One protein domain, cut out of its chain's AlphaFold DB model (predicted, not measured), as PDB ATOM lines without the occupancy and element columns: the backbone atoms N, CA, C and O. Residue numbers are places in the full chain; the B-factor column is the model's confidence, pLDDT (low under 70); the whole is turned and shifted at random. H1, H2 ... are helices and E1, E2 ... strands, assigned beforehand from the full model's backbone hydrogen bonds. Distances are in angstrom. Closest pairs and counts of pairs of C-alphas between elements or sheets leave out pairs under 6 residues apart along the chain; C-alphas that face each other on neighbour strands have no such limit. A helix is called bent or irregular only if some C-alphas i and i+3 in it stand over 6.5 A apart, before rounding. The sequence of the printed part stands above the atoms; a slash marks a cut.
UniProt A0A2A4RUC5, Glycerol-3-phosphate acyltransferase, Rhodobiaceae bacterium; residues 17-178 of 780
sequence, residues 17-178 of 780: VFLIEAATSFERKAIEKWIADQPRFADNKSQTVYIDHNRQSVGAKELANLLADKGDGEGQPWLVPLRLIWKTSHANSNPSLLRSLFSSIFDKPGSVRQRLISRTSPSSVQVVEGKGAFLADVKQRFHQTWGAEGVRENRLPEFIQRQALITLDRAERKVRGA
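What this domain is: This is residues 17 to 178 of the 780 residues of the protein "Glycerol-3-phosphate acyltransferase" of Rhodobiaceae bacterium (UniProt A0A2A4RUC5). A strongly twisted sheet of four strands lies between the long helix H6, slanting over one face, and H1 over the other; H2 and H5 cross the first part of H6, and residues 96 to 102, of which 97 to 102 belong to H3, stick out at one end. This makes three layers, helices on both faces of a sheet: H2, H5 and H6 on one, H1 on the other. The 162 printed residues hold six named helices and four named strands, in the order E1 H1 E2 H2 E3 H3 H4 E4 H5 H6, class mixed; the sheet E2 E1 E3 E4 is mixed. The whole is only just compact, close to loose, with a radius of gyration of the C-alphas of 18.2 A, and only just elongated, spanning 57 by 38 by 25 A.

How they stand to each other: E1, residues 17 to 21, is parallel to E2, residues 46 to 51 (N 49 and O 18, 2.8 A), and to E3, residues 75 to 86 (N 19 and O 80, 2.9 A). E3 is antiparallel to E4, residues 125 to 129 (N 85 and O 126, 2.8 A). H1, residues 25 to 36, is on the sheet at a height of 7.1 A, its closest C-alphas to E3 those of Glu 27 and Leu 84, 6.3 A. E1, H1, E2 form a strand-helix-strand unit, parallel neighbour strands with a helix between; E2, H2 (residues 56 to 68), E3 form a split one, E1 between its strands; both crossovers are right-handed. H6, residues 153 to 176, lies on the opposite face from H1, at a height of 9.1 A over E1, E3 and E4. With residues 154 to 161 alone H6 touches H2 at a steep tilt of 66 degrees, closest C-alphas Ala 60 and Pro 157, 5.1 A. H5, residues 135 to 149, touches H6 with residues 138 to 142 alone, closest C-alphas Val 138 and Ile 160, 7.0 A. H4, residues 111 to 120, only grazes the sheet and only just touches H1, with 3 pairs of C-alphas within 8 A, the closest Phe 26 and Ser 111, 6.9 A. H3, residues 97 to 103, is not on the sheet and touches no helix. Every O i to N i+4 pair is within hydrogen-bond range in H1 and H3; H2 has 7 of 9, H4 4 of 6, H5 9 of 11, H6 17 of 20.

Where its parts are: E1 begins at C-alpha 17 (17.581, 12.636, 12.760). E3 measures 34.7 A, H5 21.0 A, H2 18.3 A and H1 16.4 A. H6, 35.5 A, ends at C-alpha 176 (10.856, 35.039, 2.827). H2 is only just irregular (C-alphas 56 and 59, 6.6 A apart); H5 (145 and 148, 7.4 A) and H6 (154 and 157, 7.2 A) are irregular.

The domain as a whole: The C-alphas farthest apart, those of Asp 72 and Ser 96, are 61.8 A apart. The printed part has no cut and no long link. Mean pLDDT of the printed part is 70.9; 66 residues are under 70, among them 87 to 113.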
ATOM      1  N   VAL A  17      18.801  13.037  13.471       88.19
ATOM      2  CA  VAL A  17      17.581  12.636  12.760       88.19
ATOM      3  C   VAL A  17      17.049  13.827  11.969       88.19
ATOM      4  O   VAL A  17      16.535  14.791  12.539       88.19
ATOM      5  N   PHE A  18      17.155  13.758  10.645       89.38
ATOM      6  CA  PHE A  18      16.625  14.773   9.744       89.38
ATOM      7  C   PHE A  18      15.126  14.570   9.532       89.38
ATOM      8  O   PHE A  18      14.692  13.542   9.013       89.38
ATOM      9  N   LEU A  19      14.334  15.571   9.908       90.25
ATOM     10  CA  LEU A  19      12.892  15.610   9.676       90.25
ATOM     11  C   LEU A  19      12.639  16.428   8.404       90.25
ATOM     12  O   LEU A  19      12.561  17.656   8.451       90.25
ATOM     13  N   ILE A  20      12.578  15.749   7.257       89.62
ATOM     14  CA  ILE A  20      12.532  16.393   5.939       89.62
ATOM     15  C   ILE A  20      11.087  16.579   5.484       89.62
ATOM     16  O   ILE A  20      10.379  15.601   5.234       89.62
ATOM     17  N   GLU A  21      10.668  17.830   5.285       86.69
ATOM     18  CA  GLU A  21       9.424  18.122   4.576       86.69
ATOM     19  C   GLU A  21       9.672  18.212   3.066       86.69
ATOM     20  O   GLU A  21      10.203  19.205   2.560       86.69
ATOM     21  N   ALA A  22       9.250  17.177   2.338       83.06
ATOM     22  CA  ALA A  22       9.372  17.112   0.885       83.06
ATOM     23  C   ALA A  22       8.210  16.330   0.254       83.06
ATOM     24  O   ALA A  22       7.990  15.152   0.551       83.06
ATOM     25  N   ALA A  23       7.503  16.974  -0.673       75.06
ATOM     26  CA  ALA A  23       6.381  16.397  -1.409       75.06
ATOM     27  C   ALA A  23       6.819  15.716  -2.718       75.06
ATOM     28  O   ALA A  23       6.113  14.847  -3.231       75.06
ATOM     29  N   THR A  24       7.976  16.093  -3.274       79.56
ATOM     30  CA  THR A  24       8.458  15.597  -4.574       79.56
ATOM     31  C   THR A  24       9.810  14.895  -4.463       79.56
ATOM     32  O   THR A  24      10.621  15.186  -3.589       79.56
ATOM     33  N   SER A  25      10.108  13.989  -5.402       81.19
ATOM     34  CA  SER A  25      11.428  13.342  -5.483       81.19
ATOM     35  C   SER A  25      12.567  14.323  -5.778       81.19
ATOM     36  O   SER A  25      13.714  14.042  -5.445       81.19
ATOM     37  N   PHE A  26      12.266  15.470  -6.394       84.31
ATOM     38  CA  PHE A  26      13.244  16.532  -6.613       84.31
ATOM     39  C   PHE A  26      13.604  17.229  -5.298       84.31
ATOM     40  O   PHE A  26      14.786  17.382  -5.012       84.31
ATOM     41  N   GLU A  27      12.606  17.604  -4.489       83.12
ATOM     42  CA  GLU A  27      12.823  18.221  -3.175       83.12
ATOM     43  C   GLU A  27      13.657  17.317  -2.268       83.12
ATOM     44  O   GLU A  27      14.628  17.782  -1.679       83.12
ATOM     45  N   ARG A  28      13.337  16.015  -2.235       86.62
ATOM     46  CA  ARG A  28      14.104  15.016  -1.474       86.62
ATOM     47  C   ARG A  28      15.574  15.009  -1.883       86.62
ATOM     48  O   ARG A  28      16.429  15.271  -1.050       86.62
ATOM     49  N   LYS A  29      15.855  14.844  -3.181       87.00
ATOM     50  CA  LYS A  29      17.230  14.829  -3.709       87.00
ATOM     51  C   LYS A  29      17.981  16.139  -3.478       87.00
ATOM     52  O   LYS A  29      19.185  16.118  -3.252       87.00
ATOM     53  N   ALA A  30      17.299  17.280  -3.573       86.75
ATOM     54  CA  ALA A  30      17.914  18.583  -3.343       86.75
ATOM     55  C   ALA A  30      18.334  18.756  -1.875       86.75
ATOM     56  O   ALA A  30      19.423  19.260  -1.613       86.75
ATOM     57  N   ILE A  31      17.496  18.310  -0.935       88.19
ATOM     58  CA  ILE A  31      17.800  18.355   0.498       88.19
ATOM     59  C   ILE A  31      18.863  17.308   0.856       88.19
ATOM     60  O   ILE A  31      19.802  17.646   1.562       88.19
ATOM     61  N   GLU A  32      18.784  16.085   0.327       88.12
ATOM     62  CA  GLU A  32      19.810  15.043   0.514       88.12
ATOM     63  C   GLU A  32      21.184  15.509   0.018       88.12
ATOM     64  O   GLU A  32      22.178  15.372   0.729       88.12
ATOM     65  N   LYS A  33      21.239  16.129  -1.169       87.88
ATOM     66  CA  LYS A  33      22.469  16.740  -1.681       87.88
ATOM     67  C   LYS A  33      22.968  17.840  -0.747       87.88
ATOM     68  O   LYS A  33      24.146  17.868  -0.420       87.88
ATOM     69  N   TRP A  34      22.074  18.720  -0.297       88.81
ATOM     70  CA  TRP A  34      22.441  19.768   0.647       88.81
ATOM     71  C   TRP A  34      22.994  19.192   1.953       88.81
ATOM     72  O   TRP A  34      23.979  19.722   2.436       88.81
ATOM     73  N   ILE A  35      22.427  18.108   2.498       87.38
ATOM     74  CA  ILE A  35      22.952  17.430   3.696       87.38
ATOM     75  C   ILE A  35      24.368  16.900   3.436       87.38
ATOM     76  O   ILE A  35      25.250  17.126   4.259       87.38
ATOM     77  N   ALA A  36      24.597  16.240   2.296       85.50
ATOM     78  CA  ALA A  36      25.908  15.702   1.928       85.50
ATOM     79  C   ALA A  36      26.974  16.797   1.733       85.50
ATOM     80  O   ALA A  36      28.142  16.583   2.044       85.50
ATOM     81  N   ASP A  37      26.565  17.981   1.269       85.19
ATOM     82  CA  ASP A  37      27.442  19.138   1.066       85.19
ATOM     83  C   ASP A  37      27.779  19.879   2.388       85.19
ATOM     84  O   ASP A  37      28.530  20.854   2.369       85.19
ATOM     85  N   GLN A  38      27.229  19.465   3.542       82.56
ATOM     86  CA  GLN A  38      27.462  20.100   4.847       82.56
ATOM     87  C   GLN A  38      28.536  19.347   5.655       82.56
ATOM     88  O   GLN A  38      28.246  18.279   6.198       82.56
ATOM     89  N   PRO A  39      29.735  19.929   5.865       76.56
ATOM     90  CA  PRO A  39      30.829  19.260   6.581       76.56
ATOM     91  C   PRO A  39      30.457  18.830   8.006       76.56
ATOM     92  O   PRO A  39      30.906  17.798   8.486       76.56
ATOM     93  N   ARG A  40      29.571  19.589   8.666       75.69
ATOM     94  CA  ARG A  40      29.096  19.323  10.035       75.69
ATOM     95  C   ARG A  40      28.275  18.035  10.192       75.69
ATOM     96  O   ARG A  40      28.022  17.630  11.317       75.69
ATOM     97  N   PHE A  41      27.827  17.414   9.101       74.69
ATOM     98  CA  PHE A  41      27.029  16.184   9.144       74.69
ATOM     99  C   PHE A  41      27.762  14.962   8.571       74.69
ATOM    100  O   PHE A  41      27.162  13.893   8.494       74.69
ATOM    101  N   ALA A  42      29.038  15.101   8.185       65.69
ATOM    102  CA  ALA A  42      29.794  14.056   7.494       65.69
ATOM    103  C   ALA A  42      30.118  12.829   8.376       65.69
ATOM    104  O   ALA A  42      30.099  11.710   7.869       65.69
ATOM    105  N   ASP A  43      30.342  13.031   9.681       60.03
ATOM    106  CA  ASP A  43      30.824  11.984  10.602       60.03
ATOM    107  C   ASP A  43      29.731  11.371  11.507       60.03
ATOM    108  O   ASP A  43      29.984  10.411  12.235       60.03
ATOM    109  N   ASN A  44      28.492  11.877  11.456       61.50
ATOM    110  CA  ASN A  44      27.394  11.403  12.309       61.50
ATOM    111  C   ASN A  44      26.550  10.323  11.615       61.50
ATOM    112  O   ASN A  44      26.101  10.505  10.480       61.50
ATOM    113  N   LYS A  45      26.212   9.239  12.336       66.31
ATOM    114  CA  LYS A  45      25.132   8.320  11.928       66.31
ATOM    115  C   LYS A  45      23.838   9.128  11.795       66.31
ATOM    116  O   LYS A  45      23.229   9.514  12.796       66.31
ATOM    117  N   SER A  46      23.442   9.415  10.559       75.38
ATOM    118  CA  SER A  46      22.260  10.208  10.254       75.38
ATOM    119  C   SER A  46      21.125   9.327   9.753       75.38
ATOM    120  O   SER A  46      21.317   8.404   8.963       75.38
ATOM    121  N   GLN A  47      19.917   9.609  10.227       83.62
ATOM    122  CA  GLN A  47      18.696   8.988   9.731       83.62
ATOM    123  C   GLN A  47      17.771  10.064   9.184       83.62
ATOM    124  O   GLN A  47      17.673  11.154   9.740       83.62
ATOM    125  N   THR A  48      17.068   9.748   8.104       85.19
ATOM    126  CA  THR A  48      16.085  10.646   7.500       85.19
ATOM    127  C   THR A  48      14.682  10.110   7.740       85.19
ATOM    128  O   THR A  48      14.423   8.936   7.493       85.19
ATOM    129  N   VAL A  49      13.782  10.981   8.191       85.38
ATOM    130  CA  VAL A  49      12.343  10.719   8.282       85.38
ATOM    131  C   VAL A  49      11.614  11.749   7.436       85.38
ATOM    132  O   VAL A  49      11.828  12.957   7.578       85.38
ATOM    133  N   TYR A  50      10.731  11.276   6.562       83.44
ATOM    134  CA  TYR A  50       9.956  12.150   5.693       83.44
ATOM    135  C   TYR A  50       8.643  12.550   6.359       83.44
ATOM    136  O   TYR A  50       7.802  11.711   6.680       83.44
ATOM    137  N   ILE A  51       8.446  13.856   6.526       81.56
ATOM    138  CA  ILE A  51       7.225  14.430   7.091       81.56
ATOM    139  C   ILE A  51       6.406  15.126   5.996       81.56
ATOM    140  O   ILE A  51       6.948  15.778   5.107       81.56
ATOM    141  N   ASP A  52       5.082  14.973   6.042       69.06
ATOM    142  CA  ASP A  52       4.151  15.555   5.063       69.06
ATOM    143  C   ASP A  52       2.951  16.190   5.781       69.06
ATOM    144  O   ASP A  52       2.469  15.672   6.787       69.06
ATOM    145  N   HIS A  53       2.454  17.302   5.242       59.12
ATOM    146  CA  HIS A  53       1.223  17.960   5.673       59.12
ATOM    147  C   HIS A  53      -0.042  17.154   5.322       59.12
ATOM    148  O   HIS A  53      -1.024  17.238   6.053       59.12
ATOM    149  N   ASN A  54      -0.036  16.373   4.231       51.75
ATOM    150  CA  ASN A  54      -1.245  15.720   3.697       51.75
ATOM    151  C   ASN A  54      -1.342  14.207   3.965       51.75
ATOM    152  O   ASN A  54      -2.422  13.633   3.821       51.75
ATOM    153  N   ARG A  55      -0.244  13.532   4.331       51.81
ATOM    154  CA  ARG A  55      -0.198  12.070   4.534       51.81
ATOM    155  C   ARG A  55       0.227  11.723   5.961       51.81
ATOM    156  O   ARG A  55       1.354  11.299   6.206       51.81
ATOM    157  N   GLN A  56      -0.714  11.884   6.893       48.44
ATOM    158  CA  GLN A  56      -0.529  11.683   8.339       48.44
ATOM    159  C   GLN A  56       0.020  10.298   8.731       48.44
ATOM    160  O   GLN A  56       0.698  10.176   9.743       48.44
ATOM    161  N   SER A  57      -0.233   9.245   7.951       53.06
ATOM    162  CA  SER A  57       0.054   7.873   8.391       53.06
ATOM    163  C   SER A  57       1.476   7.379   8.118       53.06
ATOM    164  O   SER A  57       1.882   6.399   8.736       53.06
ATOM    165  N   VAL A  58       2.229   7.996   7.202       58.19
ATOM    166  CA  VAL A  58       3.537   7.457   6.775       58.19
ATOM    167  C   VAL A  58       4.656   7.970   7.678       58.19
ATOM    168  O   VAL A  58       5.338   7.168   8.313       58.19
ATOM    169  N   GLY A  59       4.776   9.293   7.825       61.38
ATOM    170  CA  GLY A  59       5.798   9.906   8.680       61.38
ATOM    171  C   GLY A  59       5.617   9.561  10.160       61.38
ATOM    172  O   GLY A  59       6.588   9.247  10.840       61.38
ATOM    173  N   ALA A  60       4.372   9.519  10.651       65.19
ATOM    174  CA  ALA A  60       4.082   9.140  12.034       65.19
ATOM    175  C   ALA A  60       4.446   7.676  12.342       65.19
ATOM    176  O   ALA A  60       4.879   7.389  13.454       65.19
ATOM    177  N   LYS A  61       4.323   6.757  11.371       69.69
ATOM    178  CA  LYS A  61       4.755   5.357  11.528       69.69
ATOM    179  C   LYS A  61       6.275   5.222  11.538       69.69
ATOM    180  O   LYS A  61       6.800   4.505  12.381       69.69
ATOM    181  N   GLU A  62       6.980   5.920  10.649       73.56
ATOM    182  CA  GLU A  62       8.452   5.950  10.650       73.56
ATOM    183  C   GLU A  62       8.998   6.541  11.958       73.56
ATOM    184  O   GLU A  62       9.899   5.966  12.566       73.56
ATOM    185  N   LEU A  63       8.392   7.631  12.443       76.12
ATOM    186  CA  LEU A  63       8.694   8.210  13.753       76.12
ATOM    187  C   LEU A  63       8.353   7.256  14.901       76.12
ATOM    188  O   LEU A  63       9.151   7.126  15.821       76.12
ATOM    189  N   ALA A  64       7.205   6.574  14.866       74.12
ATOM    190  CA  ALA A  64       6.837   5.599  15.892       74.12
ATOM    191  C   ALA A  64       7.837   4.437  15.959       74.12
ATOM    192  O   ALA A  64       8.246   4.056  17.051       74.12
ATOM    193  N   ASN A  65       8.281   3.928  14.807       73.75
ATOM    194  CA  ASN A  65       9.299   2.881  14.734       73.75
ATOM    195  C   ASN A  65      10.643   3.368  15.295       73.75
ATOM    196  O   ASN A  65      11.270   2.658  16.069       73.75
ATOM    197  N   LEU A  66      11.048   4.598  14.965       74.38
ATOM    198  CA  LEU A  66      12.277   5.214  15.475       74.38
ATOM    199  C   LEU A  66      12.225   5.430  16.996       74.38
ATOM    200  O   LEU A  66      13.226   5.256  17.679       74.38
ATOM    201  N   LEU A  67      11.057   5.777  17.540       72.44
ATOM    202  CA  LEU A  67      10.847   5.939  18.982       72.44
ATOM    203  C   LEU A  67      10.742   4.606  19.741       72.44
ATOM    204  O   LEU A  67      10.997   4.587  20.945       72.44
ATOM    205  N   ALA A  68      10.326   3.531  19.065       66.88
ATOM    206  CA  ALA A  68      10.233   2.182  19.624       66.88
ATOM    207  C   ALA A  68      11.585   1.447  19.625       66.88
ATOM    208  O   ALA A  68      11.783   0.535  20.428       66.88
ATOM    209  N   ASP A  69      12.504   1.857  18.749       64.25
ATOM    210  CA  ASP A  69      13.859   1.325  18.646       64.25
ATOM    211  C   ASP A  69      14.695   1.760  19.864       64.25
ATOM    212  O   ASP A  69      15.257   2.857  19.923       64.25
ATOM    213  N   LYS A  70      14.731   0.906  20.893       51.72
ATOM    214  CA  LYS A  70      15.629   1.042  22.047       51.72
ATOM    215  C   LYS A  70      17.026   0.585  21.628       51.72
ATOM    216  O   LYS A  70      17.440  -0.516  21.971       51.72
ATOM    217  N   GLY A  71      17.722   1.409  20.854       50.03
ATOM    218  CA  GLY A  71      19.120   1.155  20.521       50.03
ATOM    219  C   GLY A  71      19.966   1.116  21.794       50.03
ATOM    220  O   GLY A  71      20.030   2.104  22.526       50.03
ATOM    221  N   ASP A  72      20.587  -0.029  22.059       42.59
ATOM    222  CA  ASP A  72      21.551  -0.214  23.137       42.59
ATOM    223  C   ASP A  72      22.730   0.765  22.953       42.59
ATOM    224  O   ASP A  72      23.528   0.636  22.029       42.59
ATOM    225  N   GLY A  73      22.836   1.768  23.830       51.19
ATOM    226  CA  GLY A  73      24.068   2.539  24.050       51.19
ATOM    227  C   GLY A  73      24.401   3.710  23.112       51.19
ATOM    228  O   GLY A  73      25.479   4.274  23.268       51.19
ATOM    229  N   GLU A  74      23.538   4.129  22.181       55.66
ATOM    230  CA  GLU A  74      23.816   5.288  21.304       55.66
ATOM    231  C   GLU A  74      23.189   6.597  21.837       55.66
ATOM    232  O   GLU A  74      22.071   6.600  22.354       55.66
ATOM    233  N   GLY A  75      23.920   7.717  21.738       64.62
ATOM    234  CA  GLY A  75      23.575   9.007  22.355       64.62
ATOM    235  C   GLY A  75      22.231   9.620  21.931       64.62
ATOM    236  O   GLY A  75      21.578   9.191  20.978       64.62
ATOM    237  N   GLN A  76      21.789  10.655  22.660       74.12
ATOM    238  CA  GLN A  76      20.439  11.220  22.509       74.12
ATOM    239  C   GLN A  76      20.146  11.711  21.074       74.12
ATOM    240  O   GLN A  76      20.935  12.490  20.531       74.12
ATOM    241  N   PRO A  77      18.989  11.345  20.473       82.94
ATOM    242  CA  PRO A  77      18.630  11.806  19.136       82.94
ATOM    243  C   PRO A  77      18.472  13.329  19.059       82.94
ATOM    244  O   PRO A  77      17.662  13.919  19.786       82.94
ATOM    245  N   TRP A  78      19.202  13.947  18.130       85.88
ATOM    246  CA  TRP A  78      19.092  15.362  17.780       85.88
ATOM    247  C   TRP A  78      18.223  15.524  16.533       85.88
ATOM    248  O   TRP A  78      18.573  15.058  15.447       85.88
ATOM    249  N   LEU A  79      17.063  16.163  16.683       89.06
ATOM    250  CA  LEU A  79      16.087  16.329  15.610       89.06
ATOM    251  C   LEU A  79      16.380  17.611  14.824       89.06
ATOM    252  O   LEU A  79      16.364  18.698  15.403       89.06
ATOM    253  N   VAL A  80      16.580  17.499  13.509       90.06
ATOM    254  CA  VAL A  80      16.876  18.630  12.612       90.06
ATOM    255  C   VAL A  80      15.804  18.739  11.524       90.06
ATOM    256  O   VAL A  80      15.801  17.950  10.578       90.06
ATOM    257  N   PRO A  81      14.870  19.702  11.623       92.56
ATOM    258  CA  PRO A  81      13.874  19.932  10.583       92.56
ATOM    259  C   PRO A  81      14.489  20.587   9.341       92.56
ATOM    260  O   PRO A  81      15.127  21.634   9.460       92.56
ATOM    261  N   LEU A  82      14.235  20.036   8.147       91.25
ATOM    262  CA  LEU A  82      14.701  20.593   6.866       91.25
ATOM    263  C   LEU A  82      13.560  20.786   5.850       91.25
ATOM    264  O   LEU A  82      12.665  19.946   5.740       91.25
ATOM    265  N   ARG A  83      13.616  21.880   5.076       88.88
ATOM    266  CA  ARG A  83      12.666  22.197   3.989       88.88
ATOM    267  C   ARG A  83      13.364  22.889   2.821       88.88
ATOM    268  O   ARG A  83      14.218  23.746   3.028       88.88
ATOM    269  N   LEU A  84      12.938  22.591   1.593       86.81
ATOM    270  CA  LEU A  84      13.308  23.365   0.405       86.81
ATOM    271  C   LEU A  84      12.334  24.537   0.206       86.81
ATOM    272  O   LEU A  84      11.123  24.329   0.137       86.81
ATOM    273  N   ILE A  85      12.853  25.756   0.073       81.38
ATOM    274  CA  ILE A  85      12.071  26.957  -0.237       81.38
ATOM    275  C   ILE A  85      12.434  27.510  -1.615       81.38
ATOM    276  O   ILE A  85      13.582  27.448  -2.063       81.38
ATOM    277  N   TRP A  86      11.437  28.112  -2.252       75.19
ATOM    278  CA  TRP A  86      11.561  28.778  -3.543       75.19
ATOM    279  C   TRP A  86      11.472  30.291  -3.308       75.19
ATOM    280  O   TRP A  86      10.435  30.783  -2.859       75.19
ATOM    281  N   LYS A  87      12.563  31.030  -3.515       66.62
ATOM    282  CA  LYS A  87      12.613  32.491  -3.382       66.62
ATOM    283  C   LYS A  87      12.079  33.160  -4.642       66.62
ATOM    284  O   LYS A  87      12.478  32.815  -5.754       66.62
ATOM    285  N   THR A  88      11.251  34.176  -4.458       55.59
ATOM    286  CA  THR A  88      10.895  35.121  -5.514       55.59
ATOM    287  C   THR A  88      12.059  36.095  -5.720       55.59
ATOM    288  O   THR A  88      12.649  36.599  -4.764       55.59
ATOM    289  N   SER A  89      12.446  36.343  -6.974       44.66
ATOM    290  CA  SER A  89      13.469  37.344  -7.294       44.66
ATOM    291  C   SER A  89      12.867  38.743  -7.142       44.66
ATOM    292  O   SER A  89      12.232  39.244  -8.068       44.66
ATOM    293  N   HIS A  90      13.045  39.381  -5.985       44.75
ATOM    294  CA  HIS A  90      12.671  40.782  -5.783       44.75
ATOM    295  C   HIS A  90      13.850  41.699  -6.108       44.75
ATOM    296  O   HIS A  90      14.652  42.042  -5.248       44.75
ATOM    297  N   ALA A  91      13.933  42.107  -7.370       31.53
ATOM    298  CA  ALA A  91      14.768  43.220  -7.804       31.53
ATOM    299  C   ALA A  91      14.008  43.989  -8.891       31.53
ATOM    300  O   ALA A  91      14.160  43.696 -10.074       31.53
ATOM    301  N   ASN A  92      13.072  44.854  -8.477       29.77
ATOM    302  CA  ASN A  92      12.791  46.170  -9.074       29.77
ATOM    303  C   ASN A  92      11.494  46.783  -8.521       29.77
ATOM    304  O   ASN A  92      10.461  46.122  -8.402       29.77
ATOM    305  N   SER A  93      11.568  48.079  -8.228       36.47
ATOM    306  CA  SER A  93      10.451  48.979  -7.952       36.47
ATOM    307  C   SER A  93       9.504  49.049  -9.159       36.47
ATOM    308  O   SER A  93       9.951  49.313 -10.273       36.47
ATOM    309  N   ASN A  94       8.206  48.832  -8.917       41.31
ATOM    310  CA  ASN A  94       7.100  48.761  -9.886       41.31
ATOM    311  C   ASN A  94       7.126  47.582 -10.883       41.31
ATOM    312  O   ASN A  94       7.507  47.738 -12.047       41.31
ATOM    313  N   PRO A  95       6.614  46.395 -10.497       37.91
ATOM    314  CA  PRO A  95       6.221  45.392 -11.472       37.91
ATOM    315  C   PRO A  95       4.867  45.768 -12.093       37.91
ATOM    316  O   PRO A  95       3.906  46.080 -11.392       37.91
ATOM    317  N   SER A  96       4.769  45.703 -13.421       45.72
ATOM    318  CA  SER A  96       3.477  45.670 -14.113       45.72
ATOM    319  C   SER A  96       2.651  44.465 -13.637       45.72
ATOM    320  O   SER A  96       3.223  43.445 -13.250       45.72
ATOM    321  N   LEU A  97       1.315  44.546 -13.711       42.44
ATOM    322  CA  LEU A  97       0.372  43.469 -13.338       42.44
ATOM    323  C   LEU A  97       0.772  42.097 -13.922       42.44
ATOM    324  O   LEU A  97       0.662  41.066 -13.264       42.44
ATOM    325  N   LEU A  98       1.314  42.096 -15.147       39.66
ATOM    326  CA  LEU A  98       1.859  40.907 -15.805       39.66
ATOM    327  C   LEU A  98       3.159  40.414 -15.149       39.66
ATOM    328  O   LEU A  98       3.296  39.222 -14.904       39.66
ATOM    329  N   ARG A  99       4.105  41.296 -14.803       40.75
ATOM    330  CA  ARG A  99       5.344  40.896 -14.111       40.75
ATOM    331  C   ARG A  99       5.078  40.352 -12.710       40.75
ATOM    332  O   ARG A  99       5.720  39.372 -12.359       40.75
ATOM    333  N   SER A 100       4.122  40.906 -11.960       42.94
ATOM    334  CA  SER A 100       3.721  40.353 -10.656       42.94
ATOM    335  C   SER A 100       3.058  38.979 -10.788       42.94
ATOM    336  O   SER A 100       3.316  38.103  -9.969       42.94
ATOM    337  N   LEU A 101       2.269  38.762 -11.850       39.41
ATOM    338  CA  LEU A 101       1.693  37.452 -12.184       39.41
ATOM    339  C   LEU A 101       2.767  36.416 -12.553       39.41
ATOM    340  O   LEU A 101       2.589  35.231 -12.274       39.41
ATOM    341  N   PHE A 102       3.877  36.848 -13.167       39.72
ATOM    342  CA  PHE A 102       4.982  35.966 -13.557       39.72
ATOM    343  C   PHE A 102       6.070  35.792 -12.482       39.72
ATOM    344  O   PHE A 102       6.765  34.777 -12.495       39.72
ATOM    345  N   SER A 103       6.210  36.722 -11.532       42.06
ATOM    346  CA  SER A 103       7.199  36.642 -10.446       42.06
ATOM    347  C   SER A 103       6.694  35.935  -9.182       42.06
ATOM    348  O   SER A 103       7.523  35.452  -8.417       42.06
ATOM    349  N   SER A 104       5.374  35.844  -8.953       45.53
ATOM    350  CA  SER A 104       4.765  35.211  -7.759       45.53
ATOM    351  C   SER A 104       4.515  33.703  -7.890       45.53
ATOM    352  O   SER A 104       3.692  33.118  -7.182       45.53
ATOM    353  N   ILE A 105       5.185  33.042  -8.834       47.91
ATOM    354  CA  ILE A 105       4.791  31.714  -9.313       47.91
ATOM    355  C   ILE A 105       5.193  30.603  -8.307       47.91
ATOM    356  O   ILE A 105       6.174  29.886  -8.479       47.91
ATOM    357  N   PHE A 106       4.318  30.442  -7.306       51.06
ATOM    358  CA  PHE A 106       4.030  29.286  -6.445       51.06
ATOM    359  C   PHE A 106       4.920  28.998  -5.223       51.06
ATOM    360  O   PHE A 106       6.134  28.851  -5.312       51.06
ATOM    361  N   ASP A 107       4.256  28.740  -4.084       51.16
ATOM    362  CA  ASP A 107       4.860  28.208  -2.851       51.16
ATOM    363  C   ASP A 107       5.579  26.867  -3.049       51.16
ATOM    364  O   ASP A 107       6.606  26.622  -2.417       51.16
ATOM    365  N   LYS A 108       5.055  26.016  -3.942       58.94
ATOM    366  CA  LYS A 108       5.652  24.741  -4.366       58.94
ATOM    367  C   LYS A 108       5.418  24.549  -5.875       58.94
ATOM    368  O   LYS A 108       4.324  24.139  -6.268       58.94
ATOM    369  N   PRO A 109       6.390  24.863  -6.752       62.03
ATOM    370  CA  PRO A 109       6.254  24.609  -8.181       62.03
ATOM    371  C   PRO A 109       6.088  23.105  -8.442       62.03
ATOM    372  O   PRO A 109       6.662  22.284  -7.734       62.03
ATOM    373  N   GLY A 110       5.325  22.723  -9.472       63.50
ATOM    374  CA  GLY A 110       5.193  21.315  -9.870       63.50
ATOM    375  C   GLY A 110       6.527  20.708 -10.330       63.50
ATOM    376  O   GLY A 110       7.414  21.425 -10.794       63.50
ATOM    377  N   SER A 111       6.663  19.382 -10.249       69.12
ATOM    378  CA  SER A 111       7.922  18.631 -10.446       69.12
ATOM    379  C   SER A 111       8.719  18.991 -11.711       69.12
ATOM    380  O   SER A 111       9.949  19.051 -11.674       69.12
ATOM    381  N   VAL A 112       8.043  19.279 -12.827       68.25
ATOM    382  CA  VAL A 112       8.678  19.705 -14.088       68.25
ATOM    383  C   VAL A 112       9.295  21.103 -13.962       68.25
ATOM    384  O   VAL A 112      10.428  21.324 -14.384       68.25
ATOM    385  N   ARG A 113       8.587  22.045 -13.329       65.69
ATOM    386  CA  ARG A 113       9.068  23.420 -13.123       65.69
ATOM    387  C   ARG A 113      10.162  23.505 -12.070       65.69
ATOM    388  O   ARG A 113      11.052  24.329 -12.227       65.69
ATOM    389  N   GLN A 114      10.150  22.639 -11.057       73.56
ATOM    390  CA  GLN A 114      11.233  22.559 -10.067       73.56
ATOM    391  C   GLN A 114      12.597  22.342 -10.742       73.56
ATOM    392  O   GLN A 114      13.584  23.007 -10.421       73.56
ATOM    393  N   ARG A 115      12.635  21.473 -11.763       74.00
ATOM    394  CA  ARG A 115      13.833  21.235 -12.585       74.00
ATOM    395  C   ARG A 115      14.187  22.409 -13.495       74.00
ATOM    396  O   ARG A 115      15.358  22.605 -13.790       74.00
ATOM    397  N   LEU A 116      13.192  23.163 -13.962       70.94
ATOM    398  CA  LEU A 116      13.418  24.338 -14.802       70.94
ATOM    399  C   LEU A 116      14.004  25.491 -13.977       70.94
ATOM    400  O   LEU A 116      15.075  25.980 -14.310       70.94
ATOM    401  N   ILE A 117      13.358  25.851 -12.863       69.12
ATOM    402  CA  ILE A 117      13.773  26.949 -11.976       69.12
ATOM    403  C   ILE A 117      15.173  26.692 -11.411       69.12
ATOM    404  O   ILE A 117      16.009  27.585 -11.432       69.12
ATOM    405  N   SER A 118      15.469  25.461 -10.983       70.25
ATOM    406  CA  SER A 118      16.813  25.111 -10.493       70.25
ATOM    407  C   SER A 118      17.915  25.220 -11.553       70.25
ATOM    408  O   SER A 118      19.079  25.353 -11.189       70.25
ATOM    409  N   ARG A 119      17.571  25.190 -12.848       74.31
ATOM    410  CA  ARG A 119      18.513  25.404 -13.957       74.31
ATOM    411  C   ARG A 119      18.609  26.870 -14.367       74.31
ATOM    412  O   ARG A 119      19.705  27.342 -14.638       74.31
ATOM    413  N   THR A 120      17.483  27.576 -14.439       68.75
ATOM    414  CA  THR A 120      17.427  28.958 -14.944       68.75
ATOM    415  C   THR A 120      17.732  30.000 -13.873       68.75
ATOM    416  O   THR A 120      18.196  31.090 -14.190       68.75
ATOM    417  N   SER A 121      17.448  29.701 -12.605       66.50
ATOM    418  CA  SER A 121      17.637  30.618 -11.476       66.50
ATOM    419  C   SER A 121      18.030  29.840 -10.210       66.50
ATOM    420  O   SER A 121      17.225  29.711  -9.286       66.50
ATOM    421  N   PRO A 122      19.267  29.307 -10.133       70.69
ATOM    422  CA  PRO A 122      19.712  28.500  -8.992       70.69
ATOM    423  C   PRO A 122      19.643  29.245  -7.649       70.69
ATOM    424  O   PRO A 122      19.331  28.643  -6.626       70.69
ATOM    425  N   SER A 123      19.856  30.568  -7.652       68.31
ATOM    426  CA  SER A 123      19.749  31.439  -6.468       68.31
ATOM    427  C   SER A 123      18.325  31.554  -5.903       68.31
ATOM    428  O   SER A 123      18.148  31.988  -4.763       68.31
ATOM    429  N   SER A 124      17.309  31.138  -6.669       68.94
ATOM    430  CA  SER A 124      15.908  31.090  -6.245       68.94
ATOM    431  C   SER A 124      15.558  29.831  -5.446       68.94
ATOM    432  O   SER A 124      14.418  29.695  -5.016       68.94
ATOM    433  N   VAL A 125      16.495  28.905  -5.229       78.25
ATOM    434  CA  VAL A 125      16.270  27.672  -4.463       78.25
ATOM    435  C   VAL A 125      17.173  27.673  -3.236       78.25
ATOM    436  O   VAL A 125      18.386  27.818  -3.357       78.25
ATOM    437  N   GLN A 126      16.600  27.509  -2.044       85.19
ATOM    438  CA  GLN A 126      17.371  27.428  -0.800       85.19
ATOM    439  C   GLN A 126      16.818  26.324   0.103       85.19
ATOM    440  O   GLN A 126      15.607  26.178   0.233       85.19
ATOM    441  N   VAL A 127      17.696  25.565   0.762       87.50
ATOM    442  CA  VAL A 127      17.309  24.707   1.890       87.50
ATOM    443  C   VAL A 127      17.332  25.543   3.165       87.50
ATOM    444  O   VAL A 127      18.285  26.282   3.422       87.50
ATOM    445  N   VAL A 128      16.259  25.453   3.941       88.19
ATOM    446  CA  VAL A 128      16.124  26.099   5.241       88.19
ATOM    447  C   VAL A 128      16.197  25.043   6.327       88.19
ATOM    448  O   VAL A 128      15.502  24.027   6.277       88.19
ATOM    449  N   GLU A 129      17.020  25.338   7.323       89.19
ATOM    450  CA  GLU A 129      17.171  24.551   8.534       89.19
ATOM    451  C   GLU A 129      16.355  25.176   9.669       89.19
ATOM    452  O   GLU A 129      16.504  26.356  10.002       89.19
ATOM    453  N   GLY A 130      15.462  24.381  10.255       85.69
ATOM    454  CA  GLY A 130      14.781  24.730  11.493       85.69
ATOM    455  C   GLY A 130      15.712  24.592  12.699       85.69
ATOM    456  O   GLY A 130      16.627  23.778  12.694       85.69
ATOM    457  N   LYS A 131      15.457  25.350  13.774       86.19
ATOM    458  CA  LYS A 131      16.187  25.185  15.044       86.19
ATOM    459  C   LYS A 131      16.038  23.742  15.550       86.19
ATOM    460  O   LYS A 131      14.927  23.337  15.888       86.19
ATOM    461  N   GLY A 132      17.141  22.995  15.607       86.12
ATOM    462  CA  GLY A 132      17.135  21.624  16.112       86.12
ATOM    463  C   GLY A 132      16.789  21.529  17.603       86.12
ATOM    464  O   GLY A 132      16.808  22.533  18.325       86.12
ATOM    465  N   ALA A 133      16.427  20.328  18.054       87.81
ATOM    466  CA  ALA A 133      16.130  20.039  19.457       87.81
ATOM    467  C   ALA A 133      16.419  18.574  19.810       87.81
ATOM    468  O   ALA A 133      16.229  17.688  18.973       87.81
ATOM    469  N   PHE A 134      16.793  18.302  21.064       87.38
ATOM    470  CA  PHE A 134      16.906  16.930  21.549       87.38
ATOM    471  C   PHE A 134      15.523  16.300  21.693       87.38
ATOM    472  O   PHE A 134      14.550  16.954  22.083       87.38
ATOM    473  N   LEU A 135      15.433  14.997  21.425       86.00
ATOM    474  CA  LEU A 135      14.192  14.248  21.611       86.00
ATOM    475  C   LEU A 135      13.676  14.333  23.061       86.00
ATOM    476  O   LEU A 135      12.463  14.404  23.267       86.00
ATOM    477  N   ALA A 136      14.571  14.374  24.053       82.69
ATOM    478  CA  ALA A 136      14.216  14.537  25.464       82.69
ATOM    479  C   ALA A 136      13.459  15.855  25.723       82.69
ATOM    480  O   ALA A 136      12.375  15.833  26.306       82.69
ATOM    481  N   ASP A 137      13.949  16.979  25.189       83.50
ATOM    482  CA  ASP A 137      13.299  18.292  25.317       83.50
ATOM    483  C   ASP A 137      11.929  18.331  24.630       83.50
ATOM    484  O   ASP A 137      11.009  19.043  25.043       83.50
ATOM    485  N   VAL A 138      11.782  17.602  23.519       84.00
ATOM    486  CA  VAL A 138      10.496  17.494  22.817       84.00
ATOM    487  C   VAL A 138       9.514  16.640  23.622       84.00
ATOM    488  O   VAL A 138       8.355  17.036  23.746       84.00
ATOM    489  N   LYS A 139       9.964  15.535  24.233       83.81
ATOM    490  CA  LYS A 139       9.152  14.717  25.155       83.81
ATOM    491  C   LYS A 139       8.722  15.511  26.388       83.81
ATOM    492  O   LYS A 139       7.549  15.491  26.746       83.81
ATOM    493  N   GLN A 140       9.627  16.277  26.998       82.38
ATOM    494  CA  GLN A 140       9.288  17.133  28.136       82.38
ATOM    495  C   GLN A 140       8.199  18.149  27.763       82.38
ATOM    496  O   GLN A 140       7.200  18.273  28.471       82.38
ATOM    497  N   ARG A 141       8.335  18.816  26.607       81.12
ATOM    498  CA  ARG A 141       7.304  19.725  26.081       81.12
ATOM    499  C   ARG A 141       5.983  19.014  25.790       81.12
ATOM    500  O   ARG A 141       4.934  19.588  26.065       81.12
ATOM    501  N   PHE A 142       6.011  17.790  25.264       80.88
ATOM    502  CA  PHE A 142       4.814  16.968  25.060       80.88
ATOM    503  C   PHE A 142       4.077  16.726  26.383       80.88
ATOM    504  O   PHE A 142       2.888  17.019  26.472       80.88
ATOM    505  N   HIS A 143       4.780  16.293  27.434       77.81
ATOM    506  CA  HIS A 143       4.164  16.064  28.746       77.81
ATOM    507  C   HIS A 143       3.677  17.360  29.410       77.81
ATOM    508  O   HIS A 143       2.623  17.358  30.033       77.81
ATOM    509  N   GLN A 144       4.373  18.484  29.242       75.00
ATOM    510  CA  GLN A 144       3.889  19.780  29.739       75.00
ATOM    511  C   GLN A 144       2.640  20.268  28.994       75.00
ATOM    512  O   GLN A 144       1.758  20.865  29.602       75.00
ATOM    513  N   THR A 145       2.564  20.021  27.683       65.69
ATOM    514  CA  THR A 145       1.463  20.516  26.842       65.69
ATOM    515  C   THR A 145       0.226  19.625  26.937       65.69
ATOM    516  O   THR A 145      -0.884  20.138  26.947       65.69
ATOM    517  N   TRP A 146       0.401  18.302  26.992       67.50
ATOM    518  CA  TRP A 146      -0.689  17.318  26.899       67.50
ATOM    519  C   TRP A 146      -0.787  16.364  28.099       67.50
ATOM    520  O   TRP A 146      -1.744  15.597  28.194       67.50
ATOM    521  N   GLY A 147       0.162  16.400  29.039       57.72
ATOM    522  CA  GLY A 147       0.168  15.508  30.206       57.72
ATOM    523  C   GLY A 147      -0.949  15.791  31.211       57.72
ATOM    524  O   GLY A 147      -1.436  14.859  31.842       57.72
ATOM    525  N   ALA A 148      -1.419  17.039  31.311       52.94
ATOM    526  CA  ALA A 148      -2.570  17.398  32.147       52.94
ATOM    527  C   ALA A 148      -3.921  16.938  31.557       52.94
ATOM    528  O   ALA A 148      -4.909  16.853  32.279       52.94
ATOM    529  N   GLU A 149      -3.970  16.617  30.259       52.72
ATOM    530  CA  GLU A 149      -5.200  16.284  29.525       52.72
ATOM    531  C   GLU A 149      -5.405  14.766  29.326       52.72
ATOM    532  O   GLU A 149      -6.308  14.350  28.603       52.72
ATOM    533  N   GLY A 150      -4.575  13.916  29.947       57.22
ATOM    534  CA  GLY A 150      -4.720  12.452  29.883       57.22
ATOM    535  C   GLY A 150      -4.429  11.834  28.506       57.22
ATOM    536  O   GLY A 150      -4.883  10.727  28.207       57.22
ATOM    537  N   VAL A 151      -3.688  12.535  27.641       59.56
ATOM    538  CA  VAL A 151      -3.362  12.078  26.280       59.56
ATOM    539  C   VAL A 151      -2.352  10.923  26.316       59.56
ATOM    540  O   VAL A 151      -1.323  10.996  26.984       59.56
ATOM    541  N   ARG A 152      -2.627   9.846  25.567       64.00
ATOM    542  CA  ARG A 152      -1.764   8.651  25.477       64.00
ATOM    543  C   ARG A 152      -0.434   8.955  24.759       64.00
ATOM    544  O   ARG A 152      -0.410   9.678  23.763       64.00
ATOM    545  N   GLU A 153       0.664   8.329  25.201       66.69
ATOM    546  CA  GLU A 153       2.013   8.480  24.602       66.69
ATOM    547  C   GLU A 153       2.092   8.085  23.116       66.69
ATOM    548  O   GLU A 153       2.984   8.532  22.396       66.69
ATOM    549  N   ASN A 154       1.128   7.306  22.619       71.12
ATOM    550  CA  ASN A 154       1.040   6.917  21.210       71.12
ATOM    551  C   ASN A 154       0.884   8.107  20.237       71.12
ATOM    552  O   ASN A 154       1.074   7.925  19.037       71.12
ATOM    553  N   ARG A 155       0.580   9.315  20.734       72.75
ATOM    554  CA  ARG A 155       0.514  10.562  19.949       72.75
ATOM    555  C   ARG A 155       1.823  11.357  19.892       72.75
ATOM    556  O   ARG A 155       1.882  12.393  19.231       72.75
ATOM    557  N   LEU A 156       2.892  10.890  20.539       80.12
ATOM    558  CA  LEU A 156       4.203  11.544  20.489       80.12
ATOM    559  C   LEU A 156       4.766  11.721  19.053       80.12
ATOM    560  O   LEU A 156       5.274  12.807  18.768       80.12
ATOM    561  N   PRO A 157       4.647  10.747  18.119       82.25
ATOM    562  CA  PRO A 157       5.069  10.933  16.725       82.25
ATOM    563  C   PRO A 157       4.394  12.129  16.036       82.25
ATOM    564  O   PRO A 157       5.059  12.934  15.383       82.25
ATOM    565  N   GLU A 158       3.078  12.277  16.228       75.62
ATOM    566  CA  GLU A 158       2.279  13.371  15.662       75.62
ATOM    567  C   GLU A 158       2.731  14.724  16.226       75.62
ATOM    568  O   GLU A 158       2.851  15.709  15.492       75.62
ATOM    569  N   PHE A 159       3.048  14.770  17.524       78.69
ATOM    570  CA  PHE A 159       3.575  15.965  18.180       78.69
ATOM    571  C   PHE A 159       4.960  16.368  17.657       78.69
ATOM    572  O   PHE A 159       5.194  17.551  17.394       78.69
ATOM    573  N   ILE A 160       5.871  15.406  17.467       85.06
ATOM    574  CA  ILE A 160       7.210  15.669  16.917       85.06
ATOM    575  C   ILE A 160       7.101  16.206  15.489       85.06
ATOM    576  O   ILE A 160       7.691  17.244  15.178       85.06
ATOM    577  N   GLN A 161       6.303  15.553  14.638       83.56
ATOM    578  CA  GLN A 161       6.050  16.012  13.272       83.56
ATOM    579  C   GLN A 161       5.481  17.438  13.267       83.56
ATOM    580  O   GLN A 161       5.964  18.301  12.530       83.56
ATOM    581  N   ARG A 162       4.506  17.721  14.138       76.88
ATOM    582  CA  ARG A 162       3.929  19.059  14.302       76.88
ATOM    583  C   ARG A 162       4.979  20.096  14.699       76.88
ATOM    584  O   ARG A 162       5.015  21.171  14.102       76.88
ATOM    585  N   GLN A 163       5.850  19.795  15.665       82.00
ATOM    586  CA  GLN A 163       6.885  20.746  16.070       82.00
ATOM    587  C   GLN A 163       7.942  20.992  14.997       82.00
ATOM    588  O   GLN A 163       8.406  22.126  14.842       82.00
ATOM    589  N   ALA A 164       8.293  19.964  14.228       84.69
ATOM    590  CA  ALA A 164       9.195  20.113  13.096       84.69
ATOM    591  C   ALA A 164       8.620  21.097  12.065       84.69
ATOM    592  O   ALA A 164       9.292  22.057  11.693       84.69
ATOM    593  N   LEU A 165       7.346  20.935  11.692       80.19
ATOM    594  CA  LEU A 165       6.663  21.828  10.751       80.19
ATOM    595  C   LEU A 165       6.565  23.275  11.271       80.19
ATOM    596  O   LEU A 165       6.858  24.207  10.526       80.19
ATOM    597  N   ILE A 166       6.237  23.480  12.554       76.31
ATOM    598  CA  ILE A 166       6.202  24.820  13.180       76.31
ATOM    599  C   ILE A 166       7.584  25.485  13.140       76.31
ATOM    600  O   ILE A 166       7.709  26.687  12.886       76.31
ATOM    601  N   THR A 167       8.631  24.709  13.405       81.19
ATOM    602  CA  THR A 167      10.010  25.201  13.404       81.19
ATOM    603  C   THR A 167      10.458  25.577  11.991       81.19
ATOM    604  O   THR A 167      11.072  26.630  11.807       81.19
ATOM    605  N   LEU A 168      10.087  24.773  10.993       82.25
ATOM    606  CA  LEU A 168      10.318  25.068   9.580       82.25
ATOM    607  C   LEU A 168       9.580  26.324   9.116       82.25
ATOM    608  O   LEU A 168      10.174  27.148   8.429       82.25
ATOM    609  N   ASP A 169       8.332  26.530   9.541       75.75
ATOM    610  CA  ASP A 169       7.577  27.747   9.220       75.75
ATOM    611  C   ASP A 169       8.245  29.005   9.801       75.75
ATOM    612  O   ASP A 169       8.325  30.037   9.135       75.75
ATOM    613  N   ARG A 170       8.779  28.930  11.030       75.06
ATOM    614  CA  ARG A 170       9.546  30.036  11.634       75.06
ATOM    615  C   ARG A 170      10.835  30.324  10.869       75.06
ATOM    616  O   ARG A 170      11.191  31.488  10.703       75.06
ATOM    617  N   ALA A 171      11.533  29.283  10.427       79.19
ATOM    618  CA  ALA A 171      12.771  29.431   9.678       79.19
ATOM    619  C   ALA A 171      12.515  29.964   8.254       79.19
ATOM    620  O   ALA A 171      13.230  30.852   7.801       79.19
ATOM    621  N   GLU A 172      11.445  29.517   7.584       77.94
ATOM    622  CA  GLU A 172      11.014  30.036   6.277       77.94
ATOM    623  C   GLU A 172      10.697  31.538   6.343       77.94
ATOM    624  O   GLU A 172      11.142  32.290   5.475       77.94
ATOM    625  N   ARG A 173      10.005  32.002   7.397       71.81
ATOM    626  CA  ARG A 173       9.711  33.437   7.604       71.81
ATOM    627  C   ARG A 173      10.964  34.308   7.660       71.81
ATOM    628  O   ARG A 173      10.945  35.413   7.131       71.81
ATOM    629  N   LYS A 174      12.063  33.813   8.243       70.44
ATOM    630  CA  LYS A 174      13.339  34.550   8.274       70.44
ATOM    631  C   LYS A 174      13.929  34.765   6.880       70.44
ATOM    632  O   LYS A 174      14.675  35.715   6.686       70.44
ATOM    633  N   VAL A 175      13.606  33.892   5.923       70.69
ATOM    634  CA  VAL A 175      14.147  33.960   4.560       70.69
ATOM    635  C   VAL A 175      13.196  34.653   3.581       70.69
ATOM    636  O   VAL A 175      13.658  35.366   2.697       70.69
ATOM    637  N   ARG A 176      11.878  34.453   3.717       65.94
ATOM    638  CA  ARG A 176      10.856  35.039   2.827       65.94
ATOM    639  C   ARG A 176      10.304  36.393   3.299       65.94
ATOM    640  O   ARG A 176       9.666  37.078   2.506       65.94
ATOM    641  N   GLY A 177      10.549  36.788   4.549       62.88
ATOM    642  CA  GLY A 177       9.993  38.000   5.160       62.88
ATOM    643  C   GLY A 177       8.686  37.750   5.923       62.88
ATOM    644  O   GLY A 177       8.064  36.691   5.817       62.88
ATOM    645  N   ALA A 178       8.263  38.739   6.718       61.19
ATOM    646  CA  ALA A 178       7.117  38.630   7.626       61.19
ATOM    647  C   ALA A 178       5.742  38.690   6.928       61.19
ATOM    648  O   ALA A 178       4.732  38.392   7.561       61.19
TER     649      ALA A 178